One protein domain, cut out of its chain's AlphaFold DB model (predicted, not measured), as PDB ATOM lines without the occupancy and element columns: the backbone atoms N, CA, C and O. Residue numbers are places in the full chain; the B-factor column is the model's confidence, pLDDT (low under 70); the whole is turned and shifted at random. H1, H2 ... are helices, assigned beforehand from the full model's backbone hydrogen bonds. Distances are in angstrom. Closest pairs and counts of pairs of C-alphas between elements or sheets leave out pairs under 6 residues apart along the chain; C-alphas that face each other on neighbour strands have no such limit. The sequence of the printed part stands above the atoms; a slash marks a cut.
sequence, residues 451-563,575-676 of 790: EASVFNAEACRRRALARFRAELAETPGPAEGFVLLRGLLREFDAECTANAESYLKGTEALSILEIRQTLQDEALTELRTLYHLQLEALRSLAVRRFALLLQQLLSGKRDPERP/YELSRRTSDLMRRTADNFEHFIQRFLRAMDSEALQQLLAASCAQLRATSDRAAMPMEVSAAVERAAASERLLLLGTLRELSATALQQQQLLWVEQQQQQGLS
ATOM      1  N   GLU A 451     112.271 148.634 194.851       88.12
ATOM      2  CA  GLU A 451     111.385 147.667 194.186       88.12
ATOM      3  C   GLU A 451     110.957 148.187 192.809       88.12
ATOM      4  O   GLU A 451     110.844 147.413 191.857       88.12
ATOM      5  N   ALA A 452     110.787 149.507 192.670       89.06
ATOM      6  CA  ALA A 452     110.464 150.138 191.395       89.06
ATOM      7  C   ALA A 452     111.612 150.031 190.371       89.06
ATOM      8  O   ALA A 452     111.346 149.765 189.199       89.06
ATOM      9  N   SER A 453     112.879 150.181 190.780       89.38
ATOM     10  CA  SER A 453     114.036 150.020 189.882       89.38
ATOM     11  C   SER A 453     114.177 148.575 189.385       89.38
ATOM     12  O   SER A 453     114.314 148.351 188.180       89.38
ATOM     13  N   VAL A 454     114.028 147.586 190.274       91.94
ATOM     14  CA  VAL A 454     114.028 146.150 189.936       91.94
ATOM     15  C   VAL A 454     112.855 145.782 189.020       91.94
ATOM     16  O   VAL A 454     113.057 145.113 188.004       91.94
ATOM     17  N   PHE A 455     111.641 146.259 189.312       93.19
ATOM     18  CA  PHE A 455     110.469 146.042 188.457       93.19
ATOM     19  C   PHE A 455     110.650 146.662 187.063       93.19
ATOM     20  O   PHE A 455     110.356 146.020 186.051       93.19
ATOM     21  N   ASN A 456     111.192 147.883 186.991       92.56
ATOM     22  CA  ASN A 456     111.506 148.542 185.727       92.56
ATOM     23  C   ASN A 456     112.567 147.766 184.937       92.56
ATOM     24  O   ASN A 456     112.380 147.557 183.738       92.56
ATOM     25  N   ALA A 457     113.629 147.274 185.580       94.81
ATOM     26  CA  ALA A 457     114.640 146.439 184.933       94.81
ATOM     27  C   ALA A 457     114.042 145.130 184.385       94.81
ATOM     28  O   ALA A 457     114.335 144.743 183.253       94.81
ATOM     29  N   GLU A 458     113.134 144.472 185.114       96.56
ATOM     30  CA  GLU A 458     112.469 143.264 184.613       96.56
ATOM     31  C   GLU A 458     111.486 143.567 183.463       96.56
ATOM     32  O   GLU A 458     111.385 142.798 182.503       96.56
ATOM     33  N   ALA A 459     110.822 144.728 183.483       95.69
ATOM     34  CA  ALA A 459     110.023 145.215 182.360       95.69
ATOM     35  C   ALA A 459     110.887 145.557 181.127       95.69
ATOM     36  O   ALA A 459     110.473 145.279 179.997       95.69
ATOM     37  N   CYS A 460     112.098 146.098 181.317       96.19
ATOM     38  CA  CYS A 460     113.091 146.272 180.251       96.19
ATOM     39  C   CYS A 460     113.521 144.914 179.681       96.19
ATOM     40  O   CYS A 460     113.457 144.724 178.468       96.19
ATOM     41  N   ARG A 461     113.850 143.937 180.541       97.44
ATOM     42  CA  ARG A 461     114.222 142.563 180.151       97.44
ATOM     43  C   ARG A 461     113.168 141.928 179.246       97.44
ATOM     44  O   ARG A 461     113.493 141.453 178.159       97.44
ATOM     45  N   ARG A 462     111.898 141.963 179.664       97.75
ATOM     46  CA  ARG A 462     110.776 141.388 178.901       97.75
ATOM     47  C   ARG A 462     110.570 142.088 177.549       97.75
ATOM     48  O   ARG A 462     110.313 141.405 176.561       97.75
ATOM     49  N   ARG A 463     110.720 143.420 177.474       97.50
ATOM     50  CA  ARG A 463     110.643 144.179 176.206       97.50
ATOM     51  C   ARG A 463     111.812 143.871 175.269       97.50
ATOM     52  O   ARG A 463     111.582 143.594 174.094       97.50
ATOM     53  N   ALA A 464     113.039 143.883 175.785       97.25
ATOM     54  CA  ALA A 464     114.252 143.587 175.029       97.25
ATOM     55  C   ALA A 464     114.205 142.172 174.432       97.25
ATOM     56  O   ALA A 464     114.402 141.995 173.233       97.25
ATOM     57  N   LEU A 465     113.843 141.167 175.234       97.88
ATOM     58  CA  LEU A 465     113.749 139.781 174.772       97.88
ATOM     59  C   LEU A 465     112.589 139.544 173.782       97.88
ATOM     60  O   LEU A 465     112.692 138.687 172.901       97.88
ATOM     61  N   ALA A 466     111.506 140.322 173.868       97.75
ATOM     62  CA  ALA A 466     110.448 140.310 172.857       97.75
ATOM     63  C   ALA A 466     110.923 140.883 171.505       97.75
ATOM     64  O   ALA A 466     110.634 140.276 170.473       97.75
ATOM     65  N   ARG A 467     111.694 141.987 171.505       97.75
ATOM     66  CA  ARG A 467     112.369 142.502 170.292       97.75
ATOM     67  C   ARG A 467     113.335 141.462 169.723       97.75
ATOM     68  O   ARG A 467     113.229 141.120 168.550       97.75
ATOM     69  N   PHE A 468     114.175 140.867 170.575       98.00
ATOM     70  CA  PHE A 468     115.141 139.838 170.176       98.00
ATOM     71  C   PHE A 468     114.495 138.687 169.413       98.00
ATOM     72  O   PHE A 468     114.953 138.337 168.334       98.00
ATOM     73  N   ARG A 469     113.403 138.118 169.938       97.94
ATOM     74  CA  ARG A 469     112.681 137.018 169.277       97.94
ATOM     75  C   ARG A 469     112.096 137.419 167.918       97.94
ATOM     76  O   ARG A 469     112.009 136.567 167.038       97.94
ATOM     77  N   ALA A 470     111.699 138.680 167.741       97.44
ATOM     78  CA  ALA A 470     111.198 139.187 166.465       97.44
ATOM     79  C   ALA A 470     112.332 139.378 165.442       97.44
ATOM     80  O   ALA A 470     112.229 138.887 164.323       97.44
ATOM     81  N   GLU A 471     113.430 140.021 165.839       97.56
ATOM     82  CA  GLU A 471     114.587 140.279 164.969       97.56
ATOM     83  C   GLU A 471     115.344 138.986 164.622       97.56
ATOM     84  O   GLU A 471     115.695 138.758 163.465       97.56
ATOM     85  N   LEU A 472     115.521 138.080 165.591       96.69
ATOM     86  CA  LEU A 472     116.139 136.766 165.395       96.69
ATOM     87  C   LEU A 472     115.377 135.929 164.353       96.69
ATOM     88  O   LEU A 472     116.004 135.212 163.574       96.69
ATOM     89  N   ALA A 473     114.048 136.063 164.277       95.25
ATOM     90  CA  ALA A 473     113.222 135.401 163.265       95.25
ATOM     91  C   ALA A 473     113.401 135.958 161.834       95.25
ATOM     92  O   ALA A 473     112.938 135.327 160.880       95.25
ATOM     93  N   GLU A 474     114.079 137.102 161.673       96.38
ATOM     94  CA  GLU A 474     114.509 137.649 160.379       96.38
ATOM     95  C   GLU A 474     116.016 137.447 160.101       96.38
ATOM     96  O   GLU A 474     116.455 137.643 158.965       96.38
ATOM     97  N   THR A 475     116.821 137.015 161.087       95.06
ATOM     98  CA  THR A 475     118.260 136.757 160.875       95.06
ATOM     99  C   THR A 475     118.531 135.540 159.977       95.06
ATOM    100  O   THR A 475     117.835 134.527 160.071       95.06
ATOM    101  N   PRO A 476     119.582 135.582 159.132       91.00
ATOM    102  CA  PRO A 476     119.978 134.440 158.311       91.00
ATOM    103  C   PRO A 476     120.792 133.390 159.088       91.00
ATOM    104  O   PRO A 476     120.872 132.242 158.651       91.00
ATOM    105  N   GLY A 477     121.401 133.748 160.225       91.56
ATOM    106  CA  GLY A 477     122.349 132.893 160.931       91.56
ATOM    107  C   GLY A 477     122.573 133.257 162.404       91.56
ATOM    108  O   GLY A 477     122.234 134.352 162.859       91.56
ATOM    109  N   PRO A 478     123.164 132.328 163.183       92.06
ATOM    110  CA  PRO A 478     123.484 132.561 164.585       92.06
ATOM    111  C   PRO A 478     124.582 133.616 164.754       92.06
ATOM    112  O   PRO A 478     124.597 134.287 165.779       92.06
ATOM    113  N   ALA A 479     125.471 133.801 163.771       92.62
ATOM    114  CA  ALA A 479     126.521 134.820 163.815       92.62
ATOM    115  C   ALA A 479     125.919 136.236 163.883       92.62
ATOM    116  O   ALA A 479     126.274 137.025 164.757       92.62
ATOM    117  N   GLU A 480     124.936 136.520 163.029       94.81
ATOM    118  CA  GLU A 480     124.136 137.743 163.048       94.81
ATOM    119  C   GLU A 480     123.322 137.843 164.346       94.81
ATOM    120  O   GLU A 480     123.299 138.895 164.985       94.81
ATOM    121  N   GLY A 481     122.738 136.732 164.805       95.62
ATOM    122  CA  GLY A 481     122.048 136.657 166.094       95.62
ATOM    123  C   GLY A 481     122.933 136.996 167.310       95.62
ATOM    124  O   GLY A 481     122.459 137.613 168.263       95.62
ATOM    125  N   PHE A 482     124.233 136.681 167.278       95.88
ATOM    126  CA  PHE A 482     125.197 137.114 168.299       95.88
ATOM    127  C   PHE A 482     125.531 138.612 168.214       95.88
ATOM    128  O   PHE A 482     125.793 139.239 169.245       95.88
ATOM    129  N   VAL A 483     125.492 139.211 167.019       96.31
ATOM    130  CA  VAL A 483     125.591 140.672 166.859       96.31
ATOM    131  C   VAL A 483     124.352 141.351 167.448       96.31
ATOM    132  O   VAL A 483     124.512 142.295 168.223       96.31
ATOM    133  N   LEU A 484     123.147 140.825 167.187       97.00
ATOM    134  CA  LEU A 484     121.911 141.299 167.824       97.00
ATOM    135  C   LEU A 484     121.971 141.177 169.351       97.00
ATOM    136  O   LEU A 484     121.672 142.145 170.041       97.00
ATOM    137  N   LEU A 485     122.434 140.045 169.899       97.06
ATOM    138  CA  LEU A 485     122.574 139.863 171.350       97.06
ATOM    139  C   LEU A 485     123.517 140.908 171.974       97.06
ATOM    140  O   LEU A 485     123.208 141.489 173.015       97.06
ATOM    141  N   ARG A 486     124.656 141.195 171.330       96.75
ATOM    142  CA  ARG A 486     125.577 142.257 171.778       96.75
ATOM    143  C   ARG A 486     124.972 143.661 171.657       96.75
ATOM    144  O   ARG A 486     125.327 144.519 172.463       96.75
ATOM    145  N   GLY A 487     124.096 143.906 170.682       97.25
ATOM    146  CA  GLY A 487     123.323 145.147 170.561       97.25
ATOM    147  C   GLY A 487     122.312 145.287 171.697       97.25
ATOM    148  O   GLY A 487     122.406 146.214 172.497       97.25
ATOM    149  N   LEU A 488     121.436 144.295 171.842       97.38
ATOM    150  CA  LEU A 488     120.410 144.205 172.878       97.38
ATOM    151  C   LEU A 488     120.959 144.380 174.293       97.38
ATOM    152  O   LEU A 488     120.353 145.084 175.095       97.38
ATOM    153  N   LEU A 489     122.094 143.756 174.627       97.12
ATOM    154  CA  LEU A 489     122.667 143.901 175.968       97.12
ATOM    155  C   LEU A 489     123.144 145.338 176.223       97.12
ATOM    156  O   LEU A 489     122.980 145.830 177.333       97.12
ATOM    157  N   ARG A 490     123.644 146.044 175.200       97.44
ATOM    158  CA  ARG A 490     123.987 147.474 175.300       97.44
ATOM    159  C   ARG A 490     122.745 148.358 175.401       97.44
ATOM    160  O   ARG A 490     122.774 149.327 176.149       97.44
ATOM    161  N   GLU A 491     121.665 148.033 174.689       97.00
ATOM    162  CA  GLU A 491     120.379 148.732 174.828       97.00
ATOM    163  C   GLU A 491     119.771 148.532 176.218       97.00
ATOM    164  O   GLU A 491     119.303 149.492 176.819       97.00
ATOM    165  N   PHE A 492     119.830 147.317 176.767       97.12
ATOM    166  CA  PHE A 492     119.398 147.033 178.134       97.12
ATOM    167  C   PHE A 492     120.249 147.787 179.165       97.12
ATOM    168  O   PHE A 492     119.695 148.416 180.064       97.12
ATOM    169  N   ASP A 493     121.579 147.777 179.015       96.19
ATOM    170  CA  ASP A 493     122.502 148.513 179.888       96.19
ATOM    171  C   ASP A 493     122.264 150.038 179.805       96.19
ATOM    172  O   ASP A 493     122.341 150.735 180.820       96.19
ATOM    173  N   ALA A 494     121.900 150.561 178.627       95.44
ATOM    174  CA  ALA A 494     121.522 151.960 178.414       95.44
ATOM    175  C   ALA A 494     120.138 152.312 179.000       95.44
ATOM    176  O   ALA A 494     120.015 153.311 179.705       95.44
ATOM    177  N   GLU A 495     119.101 151.495 178.767       94.88
ATOM    178  CA  GLU A 495     117.775 151.715 179.367       94.88
ATOM    179  C   GLU A 495     117.851 151.610 180.901       94.88
ATOM    180  O   GLU A 495     117.237 152.417 181.601       94.88
ATOM    181  N   CYS A 496     118.643 150.683 181.452       92.81
ATOM    182  CA  CYS A 496     118.850 150.593 182.898       92.81
ATOM    183  C   CYS A 496     119.637 151.784 183.455       92.81
ATOM    184  O   CYS A 496     119.220 152.335 184.469       92.81
ATOM    185  N   THR A 497     120.726 152.229 182.812       91.38
ATOM    186  CA  THR A 497     121.501 153.387 183.307       91.38
ATOM    187  C   THR A 497     120.715 154.700 183.249       91.38
ATOM    188  O   THR A 497     120.749 155.454 184.218       91.38
ATOM    189  N   ALA A 498     119.920 154.939 182.200       91.31
ATOM    190  CA  ALA A 498     119.073 156.132 182.093       91.31
ATOM    191  C   ALA A 498     117.956 156.193 183.159       91.31
ATOM    192  O   ALA A 498     117.589 157.271 183.616       91.31
ATOM    193  N   ASN A 499     117.430 155.043 183.594       86.62
ATOM    194  CA  ASN A 499     116.464 154.966 184.701       86.62
ATOM    195  C   ASN A 499     117.127 154.988 186.098       86.62
ATOM    196  O   ASN A 499     116.428 155.067 187.108       86.62
ATOM    197  N   ALA A 500     118.457 154.894 186.169       79.44
ATOM    198  CA  ALA A 500     119.221 154.666 187.396       79.44
ATOM    199  C   ALA A 500     119.899 155.911 187.989       79.44
ATOM    200  O   ALA A 500     120.418 155.824 189.107       79.44
ATOM    201  N   GLU A 501     119.907 157.045 187.275       72.69
ATOM    202  CA  GLU A 501     120.717 158.244 187.580       72.69
ATOM    203  C   GLU A 501     120.518 158.830 188.996       72.69
ATOM    204  O   GLU A 501     121.342 159.615 189.465       72.69
ATOM    205  N   SER A 502     119.457 158.433 189.703       63.12
ATOM    206  CA  SER A 502     119.100 158.902 191.046       63.12
ATOM    207  C   SER A 502     119.150 157.849 192.169       63.12
ATOM    208  O   SER A 502     119.060 158.254 193.330       63.12
ATOM    209  N   TYR A 503     119.315 156.542 191.889       59.03
ATOM    210  CA  TYR A 503     119.055 155.489 192.900       59.03
ATOM    211  C   TYR A 503     120.135 154.415 193.125       59.03
ATOM    212  O   TYR A 503     120.192 153.878 194.229       59.03
ATOM    213  N   LEU A 504     121.034 154.112 192.179       60.66
ATOM    214  CA  LEU A 504     121.946 152.961 192.342       60.66
ATOM    215  C   LEU A 504     123.003 153.126 193.450       60.66
ATOM    216  O   LEU A 504     124.102 153.636 193.226       60.66
ATOM    217  N   LYS A 505     122.712 152.578 194.638       75.81
ATOM    218  CA  LYS A 505     123.696 152.308 195.696       75.81
ATOM    219  C   LYS A 505     123.497 150.919 196.304       75.81
ATOM    220  O   LYS A 505     122.508 150.654 196.976       75.81
ATOM    221  N   GLY A 506     124.496 150.051 196.139       78.94
ATOM    222  CA  GLY A 506     124.546 148.747 196.803       78.94
ATOM    223  C   GLY A 506     123.710 147.671 196.110       78.94
ATOM    224  O   GLY A 506     124.079 147.199 195.038       78.94
ATOM    225  N   THR A 507     122.627 147.237 196.754       85.19
ATOM    226  CA  THR A 507     121.904 145.992 196.429       85.19
ATOM    227  C   THR A 507     121.209 146.004 195.069       85.19
ATOM    228  O   THR A 507     121.252 144.996 194.369       85.19
ATOM    229  N   GLU A 508     120.632 147.134 194.653       87.31
ATOM    230  CA  GLU A 508     119.924 147.268 193.366       87.31
ATOM    231  C   GLU A 508     120.825 146.990 192.151       87.31
ATOM    232  O   GLU A 508     120.375 146.467 191.135       87.31
ATOM    233  N   ALA A 509     122.125 147.286 192.257       89.44
ATOM    234  CA  ALA A 509     123.076 147.001 191.186       89.44
ATOM    235  C   ALA A 509     123.298 145.489 190.992       89.44
ATOM    236  O   ALA A 509     123.531 145.048 189.869       89.44
ATOM    237  N   LEU A 510     123.202 144.688 192.061       91.94
ATOM    238  CA  LEU A 510     123.354 143.233 191.984       91.94
ATOM    239  C   LEU A 510     122.129 142.586 191.332       91.94
ATOM    240  O   LEU A 510     122.289 141.811 190.394       91.94
ATOM    241  N   SER A 511     120.915 142.964 191.740       92.94
ATOM    242  CA  SER A 511     119.687 142.432 191.133       92.94
ATOM    243  C   SER A 511     119.527 142.847 189.665       92.94
ATOM    244  O   SER A 511     119.066 142.049 188.853       92.94
ATOM    245  N   ILE A 512     119.978 144.044 189.268       93.62
ATOM    246  CA  ILE A 512     120.032 144.432 187.847       93.62
ATOM    247  C   ILE A 512     121.051 143.586 187.067       93.62
ATOM    248  O   ILE A 512     120.756 143.182 185.941       93.62
ATOM    249  N   LEU A 513     122.211 143.252 187.648       94.25
ATOM    250  CA  LEU A 513     123.183 142.343 187.024       94.25
ATOM    251  C   LEU A 513     122.653 140.902 186.910       94.25
ATOM    252  O   LEU A 513     122.877 140.259 185.886       94.25
ATOM    253  N   GLU A 514     121.898 140.411 187.893       96.00
ATOM    254  CA  GLU A 514     121.201 139.118 187.821       96.00
ATOM    255  C   GLU A 514     120.128 139.121 186.718       96.00
ATOM    256  O   GLU A 514     120.111 138.234 185.861       96.00
ATOM    257  N   ILE A 515     119.282 140.158 186.654       96.44
ATOM    258  CA  ILE A 515     118.283 140.345 185.586       96.44
ATOM    259  C   ILE A 515     118.972 140.386 184.210       96.44
ATOM    260  O   ILE A 515     118.528 139.700 183.285       96.44
ATOM    261  N   ARG A 516     120.092 141.108 184.083       96.88
ATOM    262  CA  ARG A 516     120.930 141.155 182.874       96.88
ATOM    263  C   ARG A 516     121.498 139.783 182.501       96.88
ATOM    264  O   ARG A 516     121.525 139.437 181.321       96.88
ATOM    265  N   GLN A 517     121.935 138.992 183.480       96.25
ATOM    266  CA  GLN A 517     122.424 137.640 183.224       96.25
ATOM    267  C   GLN A 517     121.291 136.722 182.745       96.25
ATOM    268  O   GLN A 517     121.474 136.036 181.745       96.25
ATOM    269  N   THR A 518     120.103 136.761 183.363       96.81
ATOM    270  CA  THR A 518     118.957 135.967 182.866       96.81
ATOM    271  C   THR A 518     118.547 136.371 181.448       96.81
ATOM    272  O   THR A 518     118.241 135.499 180.642       96.81
ATOM    273  N   LEU A 519     118.610 137.664 181.100       97.31
ATOM    274  CA  LEU A 519     118.385 138.147 179.733       97.31
ATOM    275  C   LEU A 519     119.388 137.539 178.744       97.31
ATOM    276  O   LEU A 519     118.998 137.081 177.670       97.31
ATOM    277  N   GLN A 520     120.672 137.507 179.113       96.44
ATOM    278  CA  GLN A 520     121.722 136.901 178.298       96.44
ATOM    279  C   GLN A 520     121.539 135.379 178.168       96.44
ATOM    280  O   GLN A 520     121.626 134.859 177.060       96.44
ATOM    281  N   ASP A 521     121.263 134.664 179.260       95.50
ATOM    282  CA  ASP A 521     121.088 133.208 179.243       95.50
ATOM    283  C   ASP A 521     119.819 132.771 178.485       95.50
ATOM    284  O   ASP A 521     119.887 131.819 177.702       95.50
ATOM    285  N   GLU A 522     118.692 133.484 178.626       97.00
ATOM    286  CA  GLU A 522     117.471 133.235 177.840       97.00
ATOM    287  C   GLU A 522     117.684 133.541 176.344       97.00
ATOM    288  O   GLU A 522     117.308 132.743 175.488       97.00
ATOM    289  N   ALA A 523     118.359 134.639 175.986       96.75
ATOM    290  CA  ALA A 523     118.681 134.917 174.583       96.75
ATOM    291  C   ALA A 523     119.671 133.889 173.986       96.75
ATOM    292  O   ALA A 523     119.580 133.532 172.807       96.75
ATOM    293  N   LEU A 524     120.584 133.345 174.798       95.94
ATOM    294  CA  LEU A 524     121.493 132.271 174.389       95.94
ATOM    295  C   LEU A 524     120.793 130.916 174.192       95.94
ATOM    296  O   LEU A 524     121.290 130.109 173.404       95.94
ATOM    297  N   THR A 525     119.671 130.617 174.859       95.81
ATOM    298  CA  THR A 525     118.907 129.387 174.559       95.81
ATOM    299  C   THR A 525     118.145 129.497 173.239       95.81
ATOM    300  O   THR A 525     118.133 128.523 172.483       95.81
ATOM    301  N   GLU A 526     117.628 130.677 172.888       96.62
ATOM    302  CA  GLU A 526     117.053 130.942 171.558       96.62
ATOM    303  C   GLU A 526     118.112 130.788 170.447       96.62
ATOM    304  O   GLU A 526     117.904 130.051 169.481       96.62
ATOM    305  N   LEU A 527     119.302 131.386 170.618       96.19
ATOM    306  CA  LEU A 527     120.410 131.268 169.653       96.19
ATOM    307  C   LEU A 527     120.887 129.822 169.458       96.19
ATOM    308  O   LEU A 527     121.109 129.390 168.325       96.19
ATOM    309  N   ARG A 528     121.017 129.048 170.546       94.88
ATOM    310  CA  ARG A 528     121.343 127.612 170.465       94.88
ATOM    311  C   ARG A 528     120.246 126.829 169.738       94.88
ATOM    312  O   ARG A 528     120.563 125.924 168.970       94.88
ATOM    313  N   THR A 529     118.977 127.187 169.935       94.88
ATOM    314  CA  THR A 529     117.839 126.552 169.250       94.88
ATOM    315  C   THR A 529     117.878 126.824 167.743       94.88
ATOM    316  O   THR A 529     117.796 125.880 166.957       94.88
ATOM    317  N   LEU A 530     118.116 128.075 167.327       95.06
ATOM    318  CA  LEU A 530     118.318 128.436 165.917       95.06
ATOM    319  C   LEU A 530     119.513 127.685 165.303       95.06
ATOM    320  O   LEU A 530     119.386 127.106 164.225       95.06
ATOM    321  N   TYR A 531     120.649 127.620 166.004       94.94
ATOM    322  CA  TYR A 531     121.824 126.857 165.565       94.94
ATOM    323  C   TYR A 531     121.528 125.361 165.365       94.94
ATOM    324  O   TYR A 531     121.913 124.789 164.344       94.94
ATOM    325  N   HIS A 532     120.814 124.718 166.295       94.38
ATOM    326  CA  HIS A 532     120.447 123.306 166.158       94.38
ATOM    327  C   HIS A 532     119.484 123.060 164.987       94.38
ATOM    328  O   HIS A 532     119.674 122.088 164.252       94.38
ATOM    329  N   LEU A 533     118.519 123.957 164.751       95.00
ATOM    330  CA  LEU A 533     117.638 123.900 163.578       95.00
ATOM    331  C   LEU A 533     118.420 124.055 162.263       95.00
ATOM    332  O   LEU A 533     118.143 123.343 161.297       95.00
ATOM    333  N   GLN A 534     119.433 124.928 162.221       94.69
ATOM    334  CA  GLN A 534     120.307 125.060 161.051       94.69
ATOM    335  C   GLN A 534     121.171 123.816 160.819       94.69
ATOM    336  O   GLN A 534     121.248 123.341 159.685       94.69
ATOM    337  N   LEU A 535     121.760 123.228 161.867       94.38
ATOM    338  CA  LEU A 535     122.474 121.950 161.751       94.38
ATOM    339  C   LEU A 535     121.566 120.828 161.236       94.38
ATOM    340  O   LEU A 535     121.983 120.064 160.369       94.38
ATOM    341  N   GLU A 536     120.329 120.728 161.724       96.00
ATOM    342  CA  GLU A 536     119.375 119.720 161.259       96.00
ATOM    343  C   GLU A 536     118.962 119.942 159.794       96.00
ATOM    344  O   GLU A 536     118.958 118.990 159.006       96.00
ATOM    345  N   ALA A 537     118.721 121.192 159.387       94.75
ATOM    346  CA  ALA A 537     118.463 121.548 157.995       94.75
ATOM    347  C   ALA A 537     119.643 121.158 157.083       94.75
ATOM    348  O   ALA A 537     119.446 120.446 156.094       94.75
ATOM    349  N   LEU A 538     120.875 121.526 157.454       95.56
ATOM    350  CA  LEU A 538     122.104 121.143 156.748       95.56
ATOM    351  C   LEU A 538     122.281 119.617 156.680       95.56
ATOM    352  O   LEU A 538     122.602 119.077 155.618       95.56
ATOM    353  N   ARG A 539     122.012 118.899 157.780       96.25
ATOM    354  CA  ARG A 539     122.054 117.427 157.836       96.25
ATOM    355  C   ARG A 539     121.044 116.820 156.857       96.25
ATOM    356  O   ARG A 539     121.384 115.888 156.129       96.25
ATOM    357  N   SER A 540     119.833 117.380 156.770       96.12
ATOM    358  CA  SER A 540     118.794 116.946 155.821       96.12
ATOM    359  C   SER A 540     119.187 117.185 154.353       96.12
ATOM    360  O   SER A 540     118.934 116.332 153.496       96.12
ATOM    361  N   LEU A 541     119.882 118.290 154.058       96.25
ATOM    362  CA  LEU A 541     120.404 118.598 152.723       96.25
ATOM    363  C   LEU A 541     121.544 117.647 152.335       96.25
ATOM    364  O   LEU A 541     121.541 117.120 151.220       96.25
ATOM    365  N   ALA A 542     122.466 117.349 153.257       96.19
ATOM    366  CA  ALA A 542     123.525 116.358 153.053       96.19
ATOM    367  C   ALA A 542     122.949 114.951 152.794       96.19
ATOM    368  O   ALA A 542     123.355 114.281 151.841       96.19
ATOM    369  N   VAL A 543     121.939 114.541 153.572       97.38
ATOM    370  CA  VAL A 543     121.168 113.303 153.358       97.38
ATOM    371  C   VAL A 543     120.507 113.279 151.975       97.38
ATOM    372  O   VAL A 543     120.620 112.287 151.253       97.38
ATOM    373  N   ARG A 544     119.862 114.375 151.553       96.88
ATOM    374  CA  ARG A 544     119.212 114.474 150.234       96.88
ATOM    375  C   ARG A 544     120.222 114.422 149.082       96.88
ATOM    376  O   ARG A 544     119.968 113.740 148.089       96.88
ATOM    377  N   ARG A 545     121.378 115.086 149.218       95.62
ATOM    378  CA  ARG A 545     122.493 115.030 148.250       95.62
ATOM    379  C   ARG A 545     123.043 113.605 148.137       95.62
ATOM    380  O   ARG A 545     123.207 113.115 147.022       95.62
ATOM    381  N   PHE A 546     123.237 112.907 149.261       96.75
ATOM    382  CA  PHE A 546     123.623 111.492 149.268       96.75
ATOM    383  C   PHE A 546     122.584 110.601 148.582       96.75
ATOM    384  O   PHE A 546     122.957 109.808 147.727       96.75
ATOM    385  N   ALA A 547     121.293 110.751 148.891       96.25
ATOM    386  CA  ALA A 547     120.232 109.936 148.295       96.25
ATOM    387  C   ALA A 547     120.179 110.065 146.759       96.25
ATOM    388  O   ALA A 547     119.999 109.066 146.064       96.25
ATOM    389  N   LEU A 548     120.405 111.269 146.218       94.94
ATOM    390  CA  LEU A 548     120.490 111.501 144.771       94.94
ATOM    391  C   LEU A 548     121.745 110.870 144.144       94.94
ATOM    392  O   LEU A 548     121.645 110.214 143.108       94.94
ATOM    393  N   LEU A 549     122.916 111.025 144.772       94.25
ATOM    394  CA  LEU A 549     124.170 110.413 144.305       94.25
ATOM    395  C   LEU A 549     124.116 108.876 144.384       94.25
ATOM    396  O   LEU A 549     124.579 108.186 143.476       94.25
ATOM    397  N   LEU A 550     123.478 108.340 145.425       94.94
ATOM    398  CA  LEU A 550     123.187 106.922 145.574       94.94
ATOM    399  C   LEU A 550     122.243 106.451 144.461       94.94
ATOM    400  O   LEU A 550     122.569 105.498 143.766       94.94
ATOM    401  N   GLN A 551     121.130 107.145 144.202       94.62
ATOM    402  CA  GLN A 551     120.218 106.793 143.107       94.62
ATOM    403  C   GLN A 551     120.927 106.778 141.739       94.62
ATOM    404  O   GLN A 551     120.684 105.877 140.935       94.62
ATOM    405  N   GLN A 552     121.833 107.727 141.477       92.38
ATOM    406  CA  GLN A 552     122.664 107.729 140.266       92.38
ATOM    407  C   GLN A 552     123.550 106.473 140.190       92.38
ATOM    408  O   GLN A 552     123.475 105.742 139.200       92.38
ATOM    409  N   LEU A 553     124.297 106.175 141.259       92.25
ATOM    410  CA  LEU A 553     125.178 105.009 141.393       92.25
ATOM    411  C   LEU A 553     124.419 103.677 141.222       92.25
ATOM    412  O   LEU A 553     124.846 102.827 140.439       92.25
ATOM    413  N   LEU A 554     123.276 103.503 141.894       91.50
ATOM    414  CA  LEU A 554     122.444 102.293 141.806       91.50
ATOM    415  C   LEU A 554     121.798 102.136 140.416       91.50
ATOM    416  O   LEU A 554     121.654 101.016 139.925       91.50
ATOM    417  N   SER A 555     121.465 103.246 139.739       90.25
ATOM    418  CA  SER A 555     120.897 103.232 138.379       90.25
ATOM    419  C   SER A 555     121.883 102.820 137.276       90.25
ATOM    420  O   SER A 555     121.482 102.686 136.119       90.25
ATOM    421  N   GLY A 556     123.174 102.656 137.593       85.38
ATOM    422  CA  GLY A 556     124.213 102.329 136.611       85.38
ATOM    423  C   GLY A 556     124.494 103.445 135.597       85.38
ATOM    424  O   GLY A 556     125.210 103.216 134.618       85.38
ATOM    425  N   LYS A 557     123.958 104.659 135.808       81.56
ATOM    426  CA  LYS A 557     124.350 105.847 135.043       81.56
ATOM    427  C   LYS A 557     125.832 106.106 135.311       81.56
ATOM    428  O   LYS A 557     126.224 106.419 136.428       81.56
ATOM    429  N   ARG A 558     126.639 105.889 134.269       65.44
ATOM    430  CA  ARG A 558     128.109 105.855 134.299       65.44
ATOM    431  C   ARG A 558     128.677 107.052 135.065       65.44
ATOM    432  O   ARG A 558     128.382 108.184 134.689       65.44
ATOM    433  N   ASP A 559     129.513 106.783 136.075       68.06
ATOM    434  CA  ASP A 559     130.218 107.827 136.833       68.06
ATOM    435  C   ASP A 559     130.884 108.805 135.835       68.06
ATOM    436  O   ASP A 559     131.605 108.324 134.951       68.06
ATOM    437  N   PRO A 560     130.676 110.135 135.922       68.50
ATOM    438  CA  PRO A 560     131.193 111.076 134.919       68.50
ATOM    439  C   PRO A 560     132.729 111.089 134.865       68.50
ATOM    440  O   PRO A 560     133.309 111.274 133.797       68.50
ATOM    441  N   GLU A 561     133.383 110.794 135.992       74.62
ATOM    442  CA  GLU A 561     134.837 110.629 136.107       74.62
ATOM    443  C   GLU A 561     135.372 109.349 135.432       74.62
ATOM    444  O   GLU A 561     136.579 109.219 135.221       74.62
ATOM    445  N   ARG A 562     134.521 108.363 135.099       73.69
ATOM    446  CA  ARG A 562     134.992 107.061 134.599       73.69
ATOM    447  C   ARG A 562     135.445 107.189 133.138       73.69
ATOM    448  O   ARG A 562     134.601 107.410 132.264       73.69
ATOM    449  N   PRO A 563     136.743 106.993 132.824       77.62
ATOM    450  CA  PRO A 563     137.298 107.326 131.515       77.62
ATOM    451  C   PRO A 563     136.560 106.611 130.378       77.62
ATOM    452  O   PRO A 563     136.260 105.414 130.451       77.62
ATOM    453  N   TYR A 575     129.603  93.518 145.690       89.50
ATOM    454  CA  TYR A 575     130.739  93.952 146.509       89.50
ATOM    455  C   TYR A 575     131.380  95.269 146.025       89.50
ATOM    456  O   TYR A 575     131.761  96.109 146.836       89.50
ATOM    457  N   GLU A 576     131.476  95.497 144.708       90.50
ATOM    458  CA  GLU A 576     131.913  96.801 144.183       90.50
ATOM    459  C   GLU A 576     130.872  97.884 144.471       90.50
ATOM    460  O   GLU A 576     131.234  99.006 144.824       90.50
ATOM    461  N   LEU A 577     129.586  97.547 144.344       91.12
ATOM    462  CA  LEU A 577     128.466  98.449 144.598       91.12
ATOM    463  C   LEU A 577     128.437  98.904 146.065       91.12
ATOM    464  O   LEU A 577     128.435 100.103 146.334       91.12
ATOM    465  N   SER A 578     128.487  97.966 147.016       93.81
ATOM    466  CA  SER A 578     128.479  98.275 148.451       93.81
ATOM    467  C   SER A 578     129.740  99.026 148.893       93.81
ATOM    468  O   SER A 578     129.645  99.954 149.704       93.81
ATOM    469  N   ARG A 579     130.908  98.717 148.307       94.31
ATOM    470  CA  ARG A 579     132.141  99.493 148.504       94.31
ATOM    471  C   ARG A 579     131.998 100.931 148.003       94.31
ATOM    472  O   ARG A 579     132.255 101.855 148.768       94.31
ATOM    473  N   ARG A 580     131.535 101.133 146.764       93.75
ATOM    474  CA  ARG A 580     131.290 102.466 146.176       93.75
ATOM    475  C   ARG A 580     130.319 103.287 147.025       93.75
ATOM    476  O   ARG A 580     130.597 104.448 147.307       93.75
ATOM    477  N   THR A 581     129.230 102.677 147.489       95.19
ATOM    478  CA  THR A 581     128.265 103.310 148.400       95.19
ATOM    479  C   THR A 581     128.892 103.668 149.754       95.19
ATOM    480  O   THR A 581     128.629 104.746 150.283       95.19
ATOM    481  N   SER A 582     129.772 102.818 150.293       96.00
ATOM    482  CA  SER A 582     130.505 103.091 151.540       96.00
ATOM    483  C   SER A 582     131.505 104.244 151.397       96.00
ATOM    484  O   SER A 582     131.606 105.087 152.289       96.00
ATOM    485  N   ASP A 583     132.219 104.308 150.272       95.62
ATOM    486  CA  ASP A 583     133.161 105.385 149.957       95.62
ATOM    487  C   ASP A 583     132.421 106.713 149.686       95.62
ATOM    488  O   ASP A 583     132.853 107.765 150.161       95.62
ATOM    489  N   LEU A 584     131.266 106.672 149.009       95.44
ATOM    490  CA  LEU A 584     130.364 107.818 148.824       95.44
ATOM    491  C   LEU A 584     129.847 108.354 150.169       95.44
ATOM    492  O   LEU A 584     129.928 109.555 150.417       95.44
ATOM    493  N   MET A 585     129.373 107.468 151.051       96.81
ATOM    494  CA  MET A 585     128.895 107.820 152.392       96.81
ATOM    495  C   MET A 585     129.986 108.504 153.224       96.81
ATOM    496  O   MET A 585     129.714 109.518 153.865       96.81
ATOM    497  N   ARG A 586     131.218 107.974 153.196       96.81
ATOM    498  CA  ARG A 586     132.378 108.598 153.855       96.81
ATOM    499  C   ARG A 586     132.623 110.001 153.306       96.81
ATOM    500  O   ARG A 586     132.545 110.949 154.071       96.81
ATOM    501  N   ARG A 587     132.780 110.157 151.985       96.44
ATOM    502  CA  ARG A 587     132.978 111.474 151.347       96.44
ATOM    503  C   ARG A 587     131.888 112.485 151.726       96.44
ATOM    504  O   ARG A 587     132.208 113.629 152.021       96.44
ATOM    505  N   THR A 588     130.611 112.087 151.757       95.81
ATOM    506  CA  THR A 588     129.526 112.989 152.186       95.81
ATOM    507  C   THR A 588     129.676 113.414 153.649       95.81
ATOM    508  O   THR A 588     129.535 114.594 153.958       95.81
ATOM    509  N   ALA A 589     129.978 112.470 154.541       96.62
ATOM    510  CA  ALA A 589     130.128 112.731 155.968       96.62
ATOM    511  C   ALA A 589     131.377 113.573 156.298       96.62
ATOM    512  O   ALA A 589     131.331 114.434 157.174       96.62
ATOM    513  N   ASP A 590     132.469 113.352 155.572       96.31
ATOM    514  CA  ASP A 590     133.744 114.052 155.740       96.31
ATOM    515  C   ASP A 590     133.641 115.500 155.218       96.31
ATOM    516  O   ASP A 590     134.082 116.436 155.885       96.31
ATOM    517  N   ASN A 591     132.959 115.710 154.083       95.81
ATOM    518  CA  ASN A 591     132.641 117.047 153.567       95.81
ATOM    519  C   ASN A 591     131.722 117.831 154.522       95.81
ATOM    520  O   ASN A 591     131.908 119.033 154.703       95.81
ATOM    521  N   PHE A 592     130.744 117.162 155.144       96.81
ATOM    522  CA  PHE A 592     129.843 117.766 156.132       96.81
ATOM    523  C   PHE A 592     130.583 118.176 157.415       96.81
ATOM    524  O   PHE A 592     130.378 119.282 157.909       96.81
ATOM    525  N   GLU A 593     131.503 117.343 157.914       96.50
ATOM    526  CA  GLU A 593     132.374 117.718 159.035       96.50
ATOM    527  C   GLU A 593     133.234 118.936 158.689       96.50
ATOM    528  O   GLU A 593     133.279 119.889 159.464       96.50
ATOM    529  N   HIS A 594     133.881 118.941 157.520       96.38
ATOM    530  CA  HIS A 594     134.720 120.063 157.104       96.38
ATOM    531  C   HIS A 594     133.916 121.363 156.936       96.38
ATOM    532  O   HIS A 594     134.391 122.433 157.323       96.38
ATOM    533  N   PHE A 595     132.677 121.277 156.439       96.06
ATOM    534  CA  PHE A 595     131.758 122.413 156.392       96.06
ATOM    535  C   PHE A 595     131.430 122.941 157.793       96.06
ATOM    536  O   PHE A 595     131.595 124.134 158.033       96.06
ATOM    537  N   ILE A 596     131.051 122.073 158.739       95.94
ATOM    538  CA  ILE A 596     130.761 122.487 160.122       95.94
ATOM    539  C   ILE A 596     132.009 123.082 160.786       95.94
ATOM    540  O   ILE A 596     131.912 124.134 161.409       95.94
ATOM    541  N   GLN A 597     133.191 122.484 160.606       96.12
ATOM    542  CA  GLN A 597     134.447 123.057 161.101       96.12
ATOM    543  C   GLN A 597     134.705 124.459 160.523       96.12
ATOM    544  O   GLN A 597     135.142 125.341 161.260       96.12
ATOM    545  N   ARG A 598     134.445 124.684 159.227       96.12
ATOM    546  CA  ARG A 598     134.618 125.992 158.570       96.12
ATOM    547  C   ARG A 598     133.585 127.019 159.042       96.12
ATOM    548  O   ARG A 598     133.969 128.145 159.329       96.12
ATOM    549  N   PHE A 599     132.316 126.629 159.148       93.88
ATOM    550  CA  PHE A 599     131.226 127.461 159.660       93.88
ATOM    551  C   PHE A 599     131.493 127.898 161.105       93.88
ATOM    552  O   PHE A 599     131.478 129.085 161.414       93.88
ATOM    553  N   LEU A 600     131.847 126.948 161.974       93.94
ATOM    554  CA  LEU A 600     132.189 127.219 163.367       93.94
ATOM    555  C   LEU A 600     133.439 128.107 163.497       93.94
ATOM    556  O   LEU A 600     133.408 129.079 164.244       93.94
ATOM    557  N   ARG A 601     134.510 127.844 162.733       94.19
ATOM    558  CA  ARG A 601     135.725 128.689 162.717       94.19
ATOM    559  C   ARG A 601     135.514 130.086 162.104       94.19
ATOM    560  O   ARG A 601     136.415 130.910 162.220       94.19
ATOM    561  N   ALA A 602     134.376 130.350 161.461       93.06
ATOM    562  CA  ALA A 602     134.010 131.673 160.948       93.06
ATOM    563  C   ALA A 602     133.222 132.528 161.962       93.06
ATOM    564  O   ALA A 602     133.028 133.716 161.717       93.06
ATOM    565  N   MET A 603     132.776 131.954 163.088       92.56
ATOM    566  CA  MET A 603     132.142 132.704 164.178       92.56
ATOM    567  C   MET A 603     133.182 133.229 165.176       92.56
ATOM    568  O   MET A 603     134.211 132.596 165.412       92.56
ATOM    569  N   ASP A 604     132.868 134.354 165.822       93.12
ATOM    570  CA  ASP A 604     133.651 134.905 166.933       93.12
ATOM    571  C   ASP A 604     133.918 133.862 168.028       93.12
ATOM    572  O   ASP A 604     133.026 133.115 168.438       93.12
ATOM    573  N   SER A 605     135.132 133.870 168.582       91.94
ATOM    574  CA  SER A 605     135.538 132.928 169.633       91.94
ATOM    575  C   SER A 605     134.673 133.025 170.896       91.94
ATOM    576  O   SER A 605     134.335 131.992 171.470       91.94
ATOM    577  N   GLU A 606     134.256 134.229 171.301       91.31
ATOM    578  CA  GLU A 606     133.328 134.450 172.422       91.31
ATOM    579  C   GLU A 606     131.936 133.863 172.146       91.31
ATOM    580  O   GLU A 606     131.372 133.158 172.982       91.31
ATOM    581  N   ALA A 607     131.389 134.135 170.958       91.12
ATOM    582  CA  ALA A 607     130.088 133.634 170.524       91.12
ATOM    583  C   ALA A 607     130.085 132.101 170.492       91.12
ATOM    584  O   ALA A 607     129.188 131.446 171.025       91.12
ATOM    585  N   LEU A 608     131.146 131.516 169.941       92.88
ATOM    586  CA  LEU A 608     131.313 130.076 169.858       92.88
ATOM    587  C   LEU A 608     131.553 129.419 171.229       92.88
ATOM    588  O   LEU A 608     131.011 128.340 171.478       92.88
ATOM    589  N   GLN A 609     132.284 130.067 172.144       92.38
ATOM    590  CA  GLN A 609     132.365 129.641 173.548       92.38
ATOM    591  C   GLN A 609     130.973 129.619 174.188       92.38
ATOM    592  O   GLN A 609     130.574 128.592 174.733       92.38
ATOM    593  N   GLN A 610     130.204 130.706 174.082       92.88
ATOM    594  CA  GLN A 610     128.858 130.797 174.661       92.88
ATOM    595  C   GLN A 610     127.894 129.762 174.059       92.88
ATOM    596  O   GLN A 610     127.106 129.150 174.787       92.88
ATOM    597  N   LEU A 611     127.987 129.502 172.754       91.38
ATOM    598  CA  LEU A 611     127.199 128.485 172.061       91.38
ATOM    599  C   LEU A 611     127.548 127.070 172.559       91.38
ATOM    600  O   LEU A 611     126.663 126.359 173.043       91.38
ATOM    601  N   LEU A 612     128.831 126.684 172.529       90.88
ATOM    602  CA  LEU A 612     129.299 125.341 172.907       90.88
ATOM    603  C   LEU A 612     129.357 125.093 174.427       90.88
ATOM    604  O   LEU A 612     129.423 123.937 174.849       90.88
ATOM    605  N   ALA A 613     129.273 126.127 175.271       88.69
ATOM    606  CA  ALA A 613     129.282 126.001 176.733       88.69
ATOM    607  C   ALA A 613     128.106 125.184 177.305       88.69
ATOM    608  O   ALA A 613     128.144 124.799 178.475       88.69
ATOM    609  N   ALA A 614     127.048 124.915 176.531       79.88
ATOM    610  CA  ALA A 614     125.986 123.980 176.919       79.88
ATOM    611  C   ALA A 614     126.365 122.511 176.637       79.88
ATOM    612  O   ALA A 614     126.166 121.652 177.489       79.88
ATOM    613  N   SER A 615     126.955 122.227 175.472       77.56
ATOM    614  CA  SER A 615     127.392 120.881 175.066       77.56
ATOM    615  C   SER A 615     128.714 120.439 175.704       77.56
ATOM    616  O   SER A 615     128.993 119.247 175.794       77.56
ATOM    617  N   CYS A 616     129.546 121.384 176.143       79.50
ATOM    618  CA  CYS A 616     130.864 121.121 176.711       79.50
ATOM    619  C   CYS A 616     130.983 121.731 178.112       79.50
ATOM    620  O   CYS A 616     131.641 122.751 178.291       79.50
ATOM    621  N   ALA A 617     130.401 121.070 179.121       74.44
ATOM    622  CA  ALA A 617     130.514 121.478 180.528       74.44
ATOM    623  C   ALA A 617     131.977 121.674 180.990       74.44
ATOM    624  O   ALA A 617     132.255 122.537 181.817       74.44
ATOM    625  N   GLN A 618     132.916 120.933 180.390       69.25
ATOM    626  CA  GLN A 618     134.363 121.081 180.591       69.25
ATOM    627  C   GLN A 618     134.872 122.513 180.337       69.25
ATOM    628  O   GLN A 618     135.650 123.005 181.146       69.25
ATOM    629  N   LEU A 619     134.374 123.211 179.302       72.25
ATOM    630  CA  LEU A 619     134.777 124.591 178.962       72.25
ATOM    631  C   LEU A 619     134.385 125.631 180.029       72.25
ATOM    632  O   LEU A 619     134.756 126.794 179.910       72.25
ATOM    633  N   ARG A 620     133.588 125.250 181.039       74.88
ATOM    634  CA  ARG A 620     133.234 126.120 182.172       74.88
ATOM    635  C   ARG A 620     134.159 125.945 183.378       74.88
ATOM    636  O   ARG A 620     134.111 126.767 184.284       74.88
ATOM    637  N   ALA A 621     134.945 124.867 183.422       75.56
ATOM    638  CA  ALA A 621     135.814 124.534 184.553       75.56
ATOM    639  C   ALA A 621     137.264 125.005 184.341       75.56
ATOM    640  O   ALA A 621     137.967 125.319 185.299       75.56
ATOM    641  N   THR A 622     137.710 125.074 183.089       70.81
ATOM    642  CA  THR A 622     139.055 125.491 182.684       70.81
ATOM    643  C   THR A 622     139.151 127.015 182.566       70.81
ATOM    644  O   THR A 622     139.108 127.592 181.488       70.81
ATOM    645  N   SER A 623     139.318 127.694 183.706       61.16
ATOM    646  CA  SER A 623     139.455 129.166 183.783       61.16
ATOM    647  C   SER A 623     140.775 129.720 183.197       61.16
ATOM    648  O   SER A 623     141.068 130.915 183.285       61.16
ATOM    649  N   ASP A 624     141.615 128.859 182.616       83.38
ATOM    650  CA  ASP A 624     142.974 129.197 182.203       83.38
ATOM    651  C   ASP A 624     142.967 129.951 180.861       83.38
ATOM    652  O   ASP A 624     143.006 129.375 179.769       83.38
ATOM    653  N   ARG A 625     142.894 131.287 180.939       82.62
ATOM    654  CA  ARG A 625     142.678 132.197 179.796       82.62
ATOM    655  C   ARG A 625     143.675 132.013 178.640       82.62
ATOM    656  O   ARG A 625     143.348 132.353 177.504       82.62
ATOM    657  N   ALA A 626     144.861 131.464 178.910       86.12
ATOM    658  CA  ALA A 626     145.875 131.131 177.908       86.12
ATOM    659  C   ALA A 626     145.593 129.822 177.135       86.12
ATOM    660  O   ALA A 626     145.989 129.707 175.975       86.12
ATOM    661  N   ALA A 627     144.896 128.850 177.737       88.19
ATOM    662  CA  ALA A 627     144.540 127.572 177.112       88.19
ATOM    663  C   ALA A 627     143.281 127.667 176.228       88.19
ATOM    664  O   ALA A 627     143.162 126.944 175.233       88.19
ATOM    665  N   MET A 628     142.379 128.607 176.540       85.94
ATOM    666  CA  MET A 628     141.092 128.824 175.863       85.94
ATOM    667  C   MET A 628     141.087 128.663 174.327       85.94
ATOM    668  O   MET A 628     140.210 127.949 173.842       85.94
ATOM    669  N   PRO A 629     141.994 129.255 173.515       88.56
ATOM    670  CA  PRO A 629     141.934 129.092 172.055       88.56
ATOM    671  C   PRO A 629     142.155 127.640 171.589       88.56
ATOM    672  O   PRO A 629     141.525 127.203 170.623       88.56
ATOM    673  N   MET A 630     142.995 126.870 172.289       89.62
ATOM    674  CA  MET A 630     143.219 125.450 171.995       89.62
ATOM    675  C   MET A 630     142.007 124.605 172.394       89.62
ATOM    676  O   MET A 630     141.551 123.766 171.615       89.62
ATOM    677  N   GLU A 631     141.442 124.857 173.577       91.25
ATOM    678  CA  GLU A 631     140.242 124.160 174.052       91.25
ATOM    679  C   GLU A 631     139.017 124.446 173.177       91.25
ATOM    680  O   GLU A 631     138.219 123.544 172.911       91.25
ATOM    681  N   VAL A 632     138.909 125.677 172.669       90.62
ATOM    682  CA  VAL A 632     137.898 126.099 171.698       90.62
ATOM    683  C   VAL A 632     138.043 125.344 170.375       90.62
ATOM    684  O   VAL A 632     137.054 124.770 169.923       90.62
ATOM    685  N   SER A 633     139.241 125.250 169.775       92.44
ATOM    686  CA  SER A 633     139.412 124.448 168.545       92.44
ATOM    687  C   SER A 633     139.079 122.971 168.785       92.44
ATOM    688  O   SER A 633     138.360 122.357 167.999       92.44
ATOM    689  N   ALA A 634     139.499 122.420 169.928       92.81
ATOM    690  CA  ALA A 634     139.160 121.053 170.321       92.81
ATOM    691  C   ALA A 634     137.655 120.862 170.610       92.81
ATOM    692  O   ALA A 634     137.142 119.745 170.525       92.81
ATOM    693  N   ALA A 635     136.913 121.913 170.969       92.19
ATOM    694  CA  ALA A 635     135.455 121.880 171.089       92.19
ATOM    695  C   ALA A 635     134.762 121.935 169.717       92.19
ATOM    696  O   ALA A 635     133.834 121.159 169.489       92.19
ATOM    697  N   VAL A 636     135.254 122.759 168.782       94.38
ATOM    698  CA  VAL A 636     134.795 122.789 167.377       94.38
ATOM    699  C   VAL A 636     134.945 121.421 166.719       94.38
ATOM    700  O   VAL A 636     134.003 120.911 166.117       94.38
ATOM    701  N   GLU A 637     136.114 120.800 166.865       95.25
ATOM    702  CA  GLU A 637     136.408 119.490 166.276       95.25
ATOM    703  C   GLU A 637     135.544 118.384 166.897       95.25
ATOM    704  O   GLU A 637     134.989 117.562 166.170       95.25
ATOM    705  N   ARG A 638     135.315 118.410 168.221       94.81
ATOM    706  CA  ARG A 638     134.369 117.492 168.884       94.81
ATOM    707  C   ARG A 638     132.928 117.679 168.404       94.81
ATOM    708  O   ARG A 638     132.257 116.678 168.157       94.81
ATOM    709  N   ALA A 639     132.460 118.917 168.241       93.25
ATOM    710  CA  ALA A 639     131.109 119.214 167.763       93.25
ATOM    711  C   ALA A 639     130.899 118.748 166.309       93.25
ATOM    712  O   ALA A 639     129.935 118.036 166.011       93.25
ATOM    713  N   ALA A 640     131.840 119.067 165.415       95.25
ATOM    714  CA  ALA A 640     131.802 118.631 164.021       95.25
ATOM    715  C   ALA A 640     131.871 117.097 163.900       95.25
ATOM    716  O   ALA A 640     131.092 116.495 163.156       95.25
ATOM    717  N   ALA A 641     132.732 116.440 164.687       95.69
ATOM    718  CA  ALA A 641     132.817 114.982 164.732       95.69
ATOM    719  C   ALA A 641     131.533 114.329 165.280       95.69
ATOM    720  O   ALA A 641     131.116 113.289 164.762       95.69
ATOM    721  N   SER A 642     130.863 114.925 166.279       95.38
ATOM    722  CA  SER A 642     129.580 114.400 166.771       95.38
ATOM    723  C   SER A 642     128.471 114.503 165.721       95.38
ATOM    724  O   SER A 642     127.728 113.543 165.523       95.38
ATOM    725  N   GLU A 643     128.415 115.609 164.975       95.75
ATOM    726  CA  GLU A 643     127.462 115.790 163.874       95.75
ATOM    727  C   GLU A 643     127.739 114.845 162.695       95.75
ATOM    728  O   GLU A 643     126.814 114.234 162.154       95.75
ATOM    729  N   ARG A 644     129.014 114.614 162.355       96.50
ATOM    730  CA  ARG A 644     129.417 113.587 161.382       96.50
ATOM    731  C   ARG A 644     128.964 112.188 161.793       96.50
ATOM    732  O   ARG A 644     128.536 111.420 160.935       96.50
ATOM    733  N   LEU A 645     129.032 111.840 163.081       96.88
ATOM    734  CA  LEU A 645     128.558 110.544 163.580       96.88
ATOM    735  C   LEU A 645     127.030 110.407 163.502       96.88
ATOM    736  O   LEU A 645     126.552 109.327 163.152       96.88
ATOM    737  N   LEU A 646     126.272 111.479 163.766       95.62
ATOM    738  CA  LEU A 646     124.815 111.500 163.584       95.62
ATOM    739  C   LEU A 646     124.429 111.344 162.106       95.62
ATOM    740  O   LEU A 646     123.607 110.489 161.775       95.62
ATOM    741  N   LEU A 647     125.075 112.096 161.206       96.94
ATOM    742  CA  LEU A 647     124.886 111.951 159.761       96.94
ATOM    743  C   LEU A 647     125.250 110.532 159.288       96.94
ATOM    744  O   LEU A 647     124.478 109.903 158.574       96.94
ATOM    745  N   LEU A 648     126.384 109.972 159.723       97.38
ATOM    746  CA  LEU A 648     126.776 108.601 159.371       97.38
ATOM    747  C   LEU A 648     125.764 107.538 159.822       97.38
ATOM    748  O   LEU A 648     125.724 106.479 159.201       97.38
ATOM    749  N   GLY A 649     124.957 107.788 160.856       97.12
ATOM    750  CA  GLY A 649     123.825 106.927 161.206       97.12
ATOM    751  C   GLY A 649     122.779 106.897 160.089       97.12
ATOM    752  O   GLY A 649     122.549 105.852 159.479       97.12
ATOM    753  N   THR A 650     122.225 108.063 159.746       96.56
ATOM    754  CA  THR A 650     121.157 108.181 158.736       96.56
ATOM    755  C   THR A 650     121.615 107.757 157.337       96.56
ATOM    756  O   THR A 650     120.869 107.098 156.609       96.56
ATOM    757  N   LEU A 651     122.868 108.048 156.958       97.50
ATOM    758  CA  LEU A 651     123.428 107.597 155.680       97.50
ATOM    759  C   LEU A 651     123.582 106.068 155.616       97.50
ATOM    760  O   LEU A 651     123.355 105.486 154.554       97.50
ATOM    761  N   ARG A 652     123.914 105.395 156.733       97.44
ATOM    762  CA  ARG A 652     123.986 103.922 156.780       97.44
ATOM    763  C   ARG A 652     122.618 103.298 156.549       97.44
ATOM    764  O   ARG A 652     122.511 102.424 155.695       97.44
ATOM    765  N   GLU A 653     121.589 103.768 157.244       97.06
ATOM    766  CA  GLU A 653     120.214 103.254 157.135       97.06
ATOM    767  C   GLU A 653     119.661 103.390 155.705       97.06
ATOM    768  O   GLU A 653     119.147 102.424 155.130       97.06
ATOM    769  N   LEU A 654     119.862 104.554 155.079       96.50
ATOM    770  CA  LEU A 654     119.503 104.794 153.678       96.50
ATOM    771  C   LEU A 654     120.332 103.945 152.704       96.50
ATOM    772  O   LEU A 654     119.801 103.435 151.719       96.50
ATOM    773  N   SER A 655     121.624 103.743 152.980       95.62
ATOM    774  CA  SER A 655     122.464 102.878 152.145       95.62
ATOM    775  C   SER A 655     122.051 101.405 152.227       95.62
ATOM    776  O   SER A 655     121.995 100.729 151.201       95.62
ATOM    777  N   ALA A 656     121.714 100.916 153.424       95.56
ATOM    778  CA  ALA A 656     121.331  99.533 153.674       95.56
ATOM    779  C   ALA A 656     119.980  99.206 153.028       95.56
ATOM    780  O   ALA A 656     119.877  98.231 152.288       95.56
ATOM    781  N   THR A 657     118.972 100.058 153.232       96.31
ATOM    782  CA  THR A 657     117.641  99.892 152.624       96.31
ATOM    783  C   THR A 657     117.694  99.934 151.094       96.31
ATOM    784  O   THR A 657     117.093  99.080 150.440       96.31
ATOM    785  N   ALA A 658     118.465 100.847 150.496       94.50
ATOM    786  CA  ALA A 658     118.592 100.936 149.040       94.50
ATOM    787  C   ALA A 658     119.394  99.764 148.429       94.50
ATOM    788  O   ALA A 658     119.009  99.227 147.387       94.50
ATOM    789  N   LEU A 659     120.471  99.308 149.086       93.06
ATOM    790  CA  LEU A 659     121.213  98.111 148.667       93.06
ATOM    791  C   LEU A 659     120.362  96.838 148.802       93.06
ATOM    792  O   LEU A 659     120.396  95.994 147.907       93.06
ATOM    793  N   GLN A 660     119.554  96.722 149.860       94.31
ATOM    794  CA  GLN A 660     118.606  95.621 150.048       94.31
ATOM    795  C   GLN A 660     117.530  95.607 148.950       94.31
ATOM    796  O   GLN A 660     117.248  94.552 148.382       94.31
ATOM    797  N   GLN A 661     116.971  96.768 148.589       93.81
ATOM    798  CA  GLN A 661     116.036  96.891 147.463       93.81
ATOM    799  C   GLN A 661     116.682  96.460 146.137       93.81
ATOM    800  O   GLN A 661     116.082  95.689 145.388       93.81
ATOM    801  N   GLN A 662     117.922  96.878 145.854       91.88
ATOM    802  CA  GLN A 662     118.620  96.441 144.641       91.88
ATOM    803  C   GLN A 662     118.959  94.941 144.658       91.88
ATOM    804  O   GLN A 662     118.887  94.294 143.612       91.88
ATOM    805  N   GLN A 663     119.276  94.363 145.819       89.69
ATOM    806  CA  GLN A 663     119.488  92.921 145.965       89.69
ATOM    807  C   GLN A 663     118.201  92.131 145.683       89.69
ATOM    808  O   GLN A 663     118.250  91.141 144.953       89.69
ATOM    809  N   LEU A 664     117.049  92.589 146.187       90.06
ATOM    810  CA  LEU A 664     115.740  91.993 145.895       90.06
ATOM    811  C   LEU A 664     115.413  92.059 144.394       90.06
ATOM    812  O   LEU A 664     115.139  91.024 143.792       90.06
ATOM    813  N   LEU A 665     115.552  93.231 143.763       89.75
ATOM    814  CA  LEU A 665     115.352  93.401 142.315       89.75
ATOM    815  C   LEU A 665     116.290  92.511 141.479       89.75
ATOM    816  O   LEU A 665     115.902  92.013 140.422       89.75
ATOM    817  N   TRP A 666     117.522  92.280 141.940       84.38
ATOM    818  CA  TRP A 666     118.463  91.376 141.275       84.38
ATOM    819  C   TRP A 666     118.059  89.905 141.425       84.38
ATOM    820  O   TRP A 666     118.142  89.153 140.454       84.38
ATOM    821  N   VAL A 667     117.564  89.497 142.599       81.12
ATOM    822  CA  VAL A 667     117.002  88.155 142.824       81.12
ATOM    823  C   VAL A 667     115.748  87.938 141.974       81.12
ATOM    824  O   VAL A 667     115.643  86.903 141.321       81.12
ATOM    825  N   GLU A 668     114.837  88.910 141.888       85.94
ATOM    826  CA  GLU A 668     113.677  88.852 140.986       85.94
ATOM    827  C   GLU A 668     114.104  88.749 139.516       85.94
ATOM    828  O   GLU A 668     113.601  87.898 138.780       85.94
ATOM    829  N   GLN A 669     115.084  89.548 139.081       85.19
ATOM    830  CA  GLN A 669     115.614  89.480 137.719       85.19
ATOM    831  C   GLN A 669     116.285  88.123 137.428       85.19
ATOM    832  O   GLN A 669     116.138  87.587 136.325       85.19
ATOM    833  N   GLN A 670     116.988  87.532 138.400       79.75
ATOM    834  CA  GLN A 670     117.517  86.171 138.281       79.75
ATOM    835  C   GLN A 670     116.405  85.123 138.222       79.75
ATOM    836  O   GLN A 670     116.480  84.225 137.387       79.75
ATOM    837  N   GLN A 671     115.357  85.243 139.042       78.56
ATOM    838  CA  GLN A 671     114.200  84.350 138.989       78.56
ATOM    839  C   GLN A 671     113.500  84.441 137.630       78.56
ATOM    840  O   GLN A 671     113.207  83.407 137.044       78.56
ATOM    841  N   GLN A 672     113.318  85.636 137.064       81.62
ATOM    842  CA  GLN A 672     112.766  85.817 135.716       81.62
ATOM    843  C   GLN A 672     113.667  85.203 134.627       81.62
ATOM    844  O   GLN A 672     113.172  84.524 133.726       81.62
ATOM    845  N   GLN A 673     114.994  85.359 134.718       77.94
ATOM    846  CA  GLN A 673     115.933  84.720 133.783       77.94
ATOM    847  C   GLN A 673     115.912  83.187 133.916       77.94
ATOM    848  O   GLN A 673     115.833  82.486 132.903       77.94
ATOM    849  N   GLY A 674     115.896  82.659 135.142       75.44
ATOM    850  CA  GLY A 674     115.785  81.229 135.439       75.44
ATOM    851  C   GLY A 674     114.442  80.628 135.012       75.44
ATOM    852  O   GLY A 674     114.413  79.544 134.436       75.44
ATOM    853  N   LEU A 675     113.340  81.360 135.194       61.16
ATOM    854  CA  LEU A 675     112.021  81.013 134.666       61.16
ATOM    855  C   LEU A 675     112.019  81.008 133.139       61.16
ATOM    856  O   LEU A 675     111.461  80.082 132.566       61.16
ATOM    857  N   SER A 676     112.700  81.941 132.464       61.97
ATOM    858  CA  SER A 676     112.835  81.891 130.999       61.97
ATOM    859  C   SER A 676     113.608  80.648 130.529       61.97
ATOM    860  O   SER A 676     113.284  80.067 129.493       61.97
TER     861      SER A 676
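Overview. This is residues 451 to 563 and 575 to 676 of the 790 residues of the protein "uncharacterized protein LOC113147214" of Cyclospora cayetanensis (UniProt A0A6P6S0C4). The longest helix, H7, and the nearly as long H3 lie offset along a rod and overlap over part of their length; the hairpin of H1 and H2 packs on one part of H3, and H4 packs on H7 and another part of H3. H5 crosses H3, and residues 663 to 676 of H7 stick out at one end. The printed part has 215 residues with seven named helices, H1 to H7 in chain order, and no named strand: all helix, with H1, H2, H3, H4 and H7 an up-and-down bundle, each running against the one before. It is only just extended, close to loose: radius of gyration of the C-alphas 25.7 A, spans 97 by 37 by 28 A.

Arrangement. H7, residues 628 to 676, touches H4, residues 575 to 601, with residues 636 to 659 alone, opposite ways at a shallow tilt of 24 degrees; closest are the C-alphas of Glu 593 and Ala 640, 5.1 A apart. H3, residues 507 to 554, is the hub, touching five helices. Its residues 539 to 554 alone touch H7, the closest C-alphas being Arg 539 and Leu 647, 6.5 A. Its residues 508 to 526 alone touch H1, residues 451 to 472, at Leu 519 and Arg 461, C-alphas 6.1 A apart. H2, residues 478 to 500, forms helical hairpins with H1 and with H3. H5, residues 605 to 612, touches H3 about perpendicular, 77 degrees, closest C-alphas Leu 611 and Arg 528, 6.1 A. H6, residues 617 to 620, touches no helix. Every O i to N i+4 pair is within hydrogen-bond range in H1, H3, H4, H5 and H7, and 18 of 19 in H2; H6 is too short.

Along the chain. H7 measures 70.8 A, H3 70.0 A, H4 38.7 A, H2 32.0 A and H1 31.2 A. C-alpha 451 is at (111.385, 147.667, 194.186), C-alpha 676 at (112.835, 81.891, 130.999).

Size, cuts and confidence. The C-alphas farthest apart, Ser 502 and Ser 676, are 97.9 A apart. Residues 564 to 574 are not printed; the gap is 21.1 A. No link printed whole is long. Residues 502 to 504, 558 to 560, 618, 623 and 675 to 676 have pLDDT under 70.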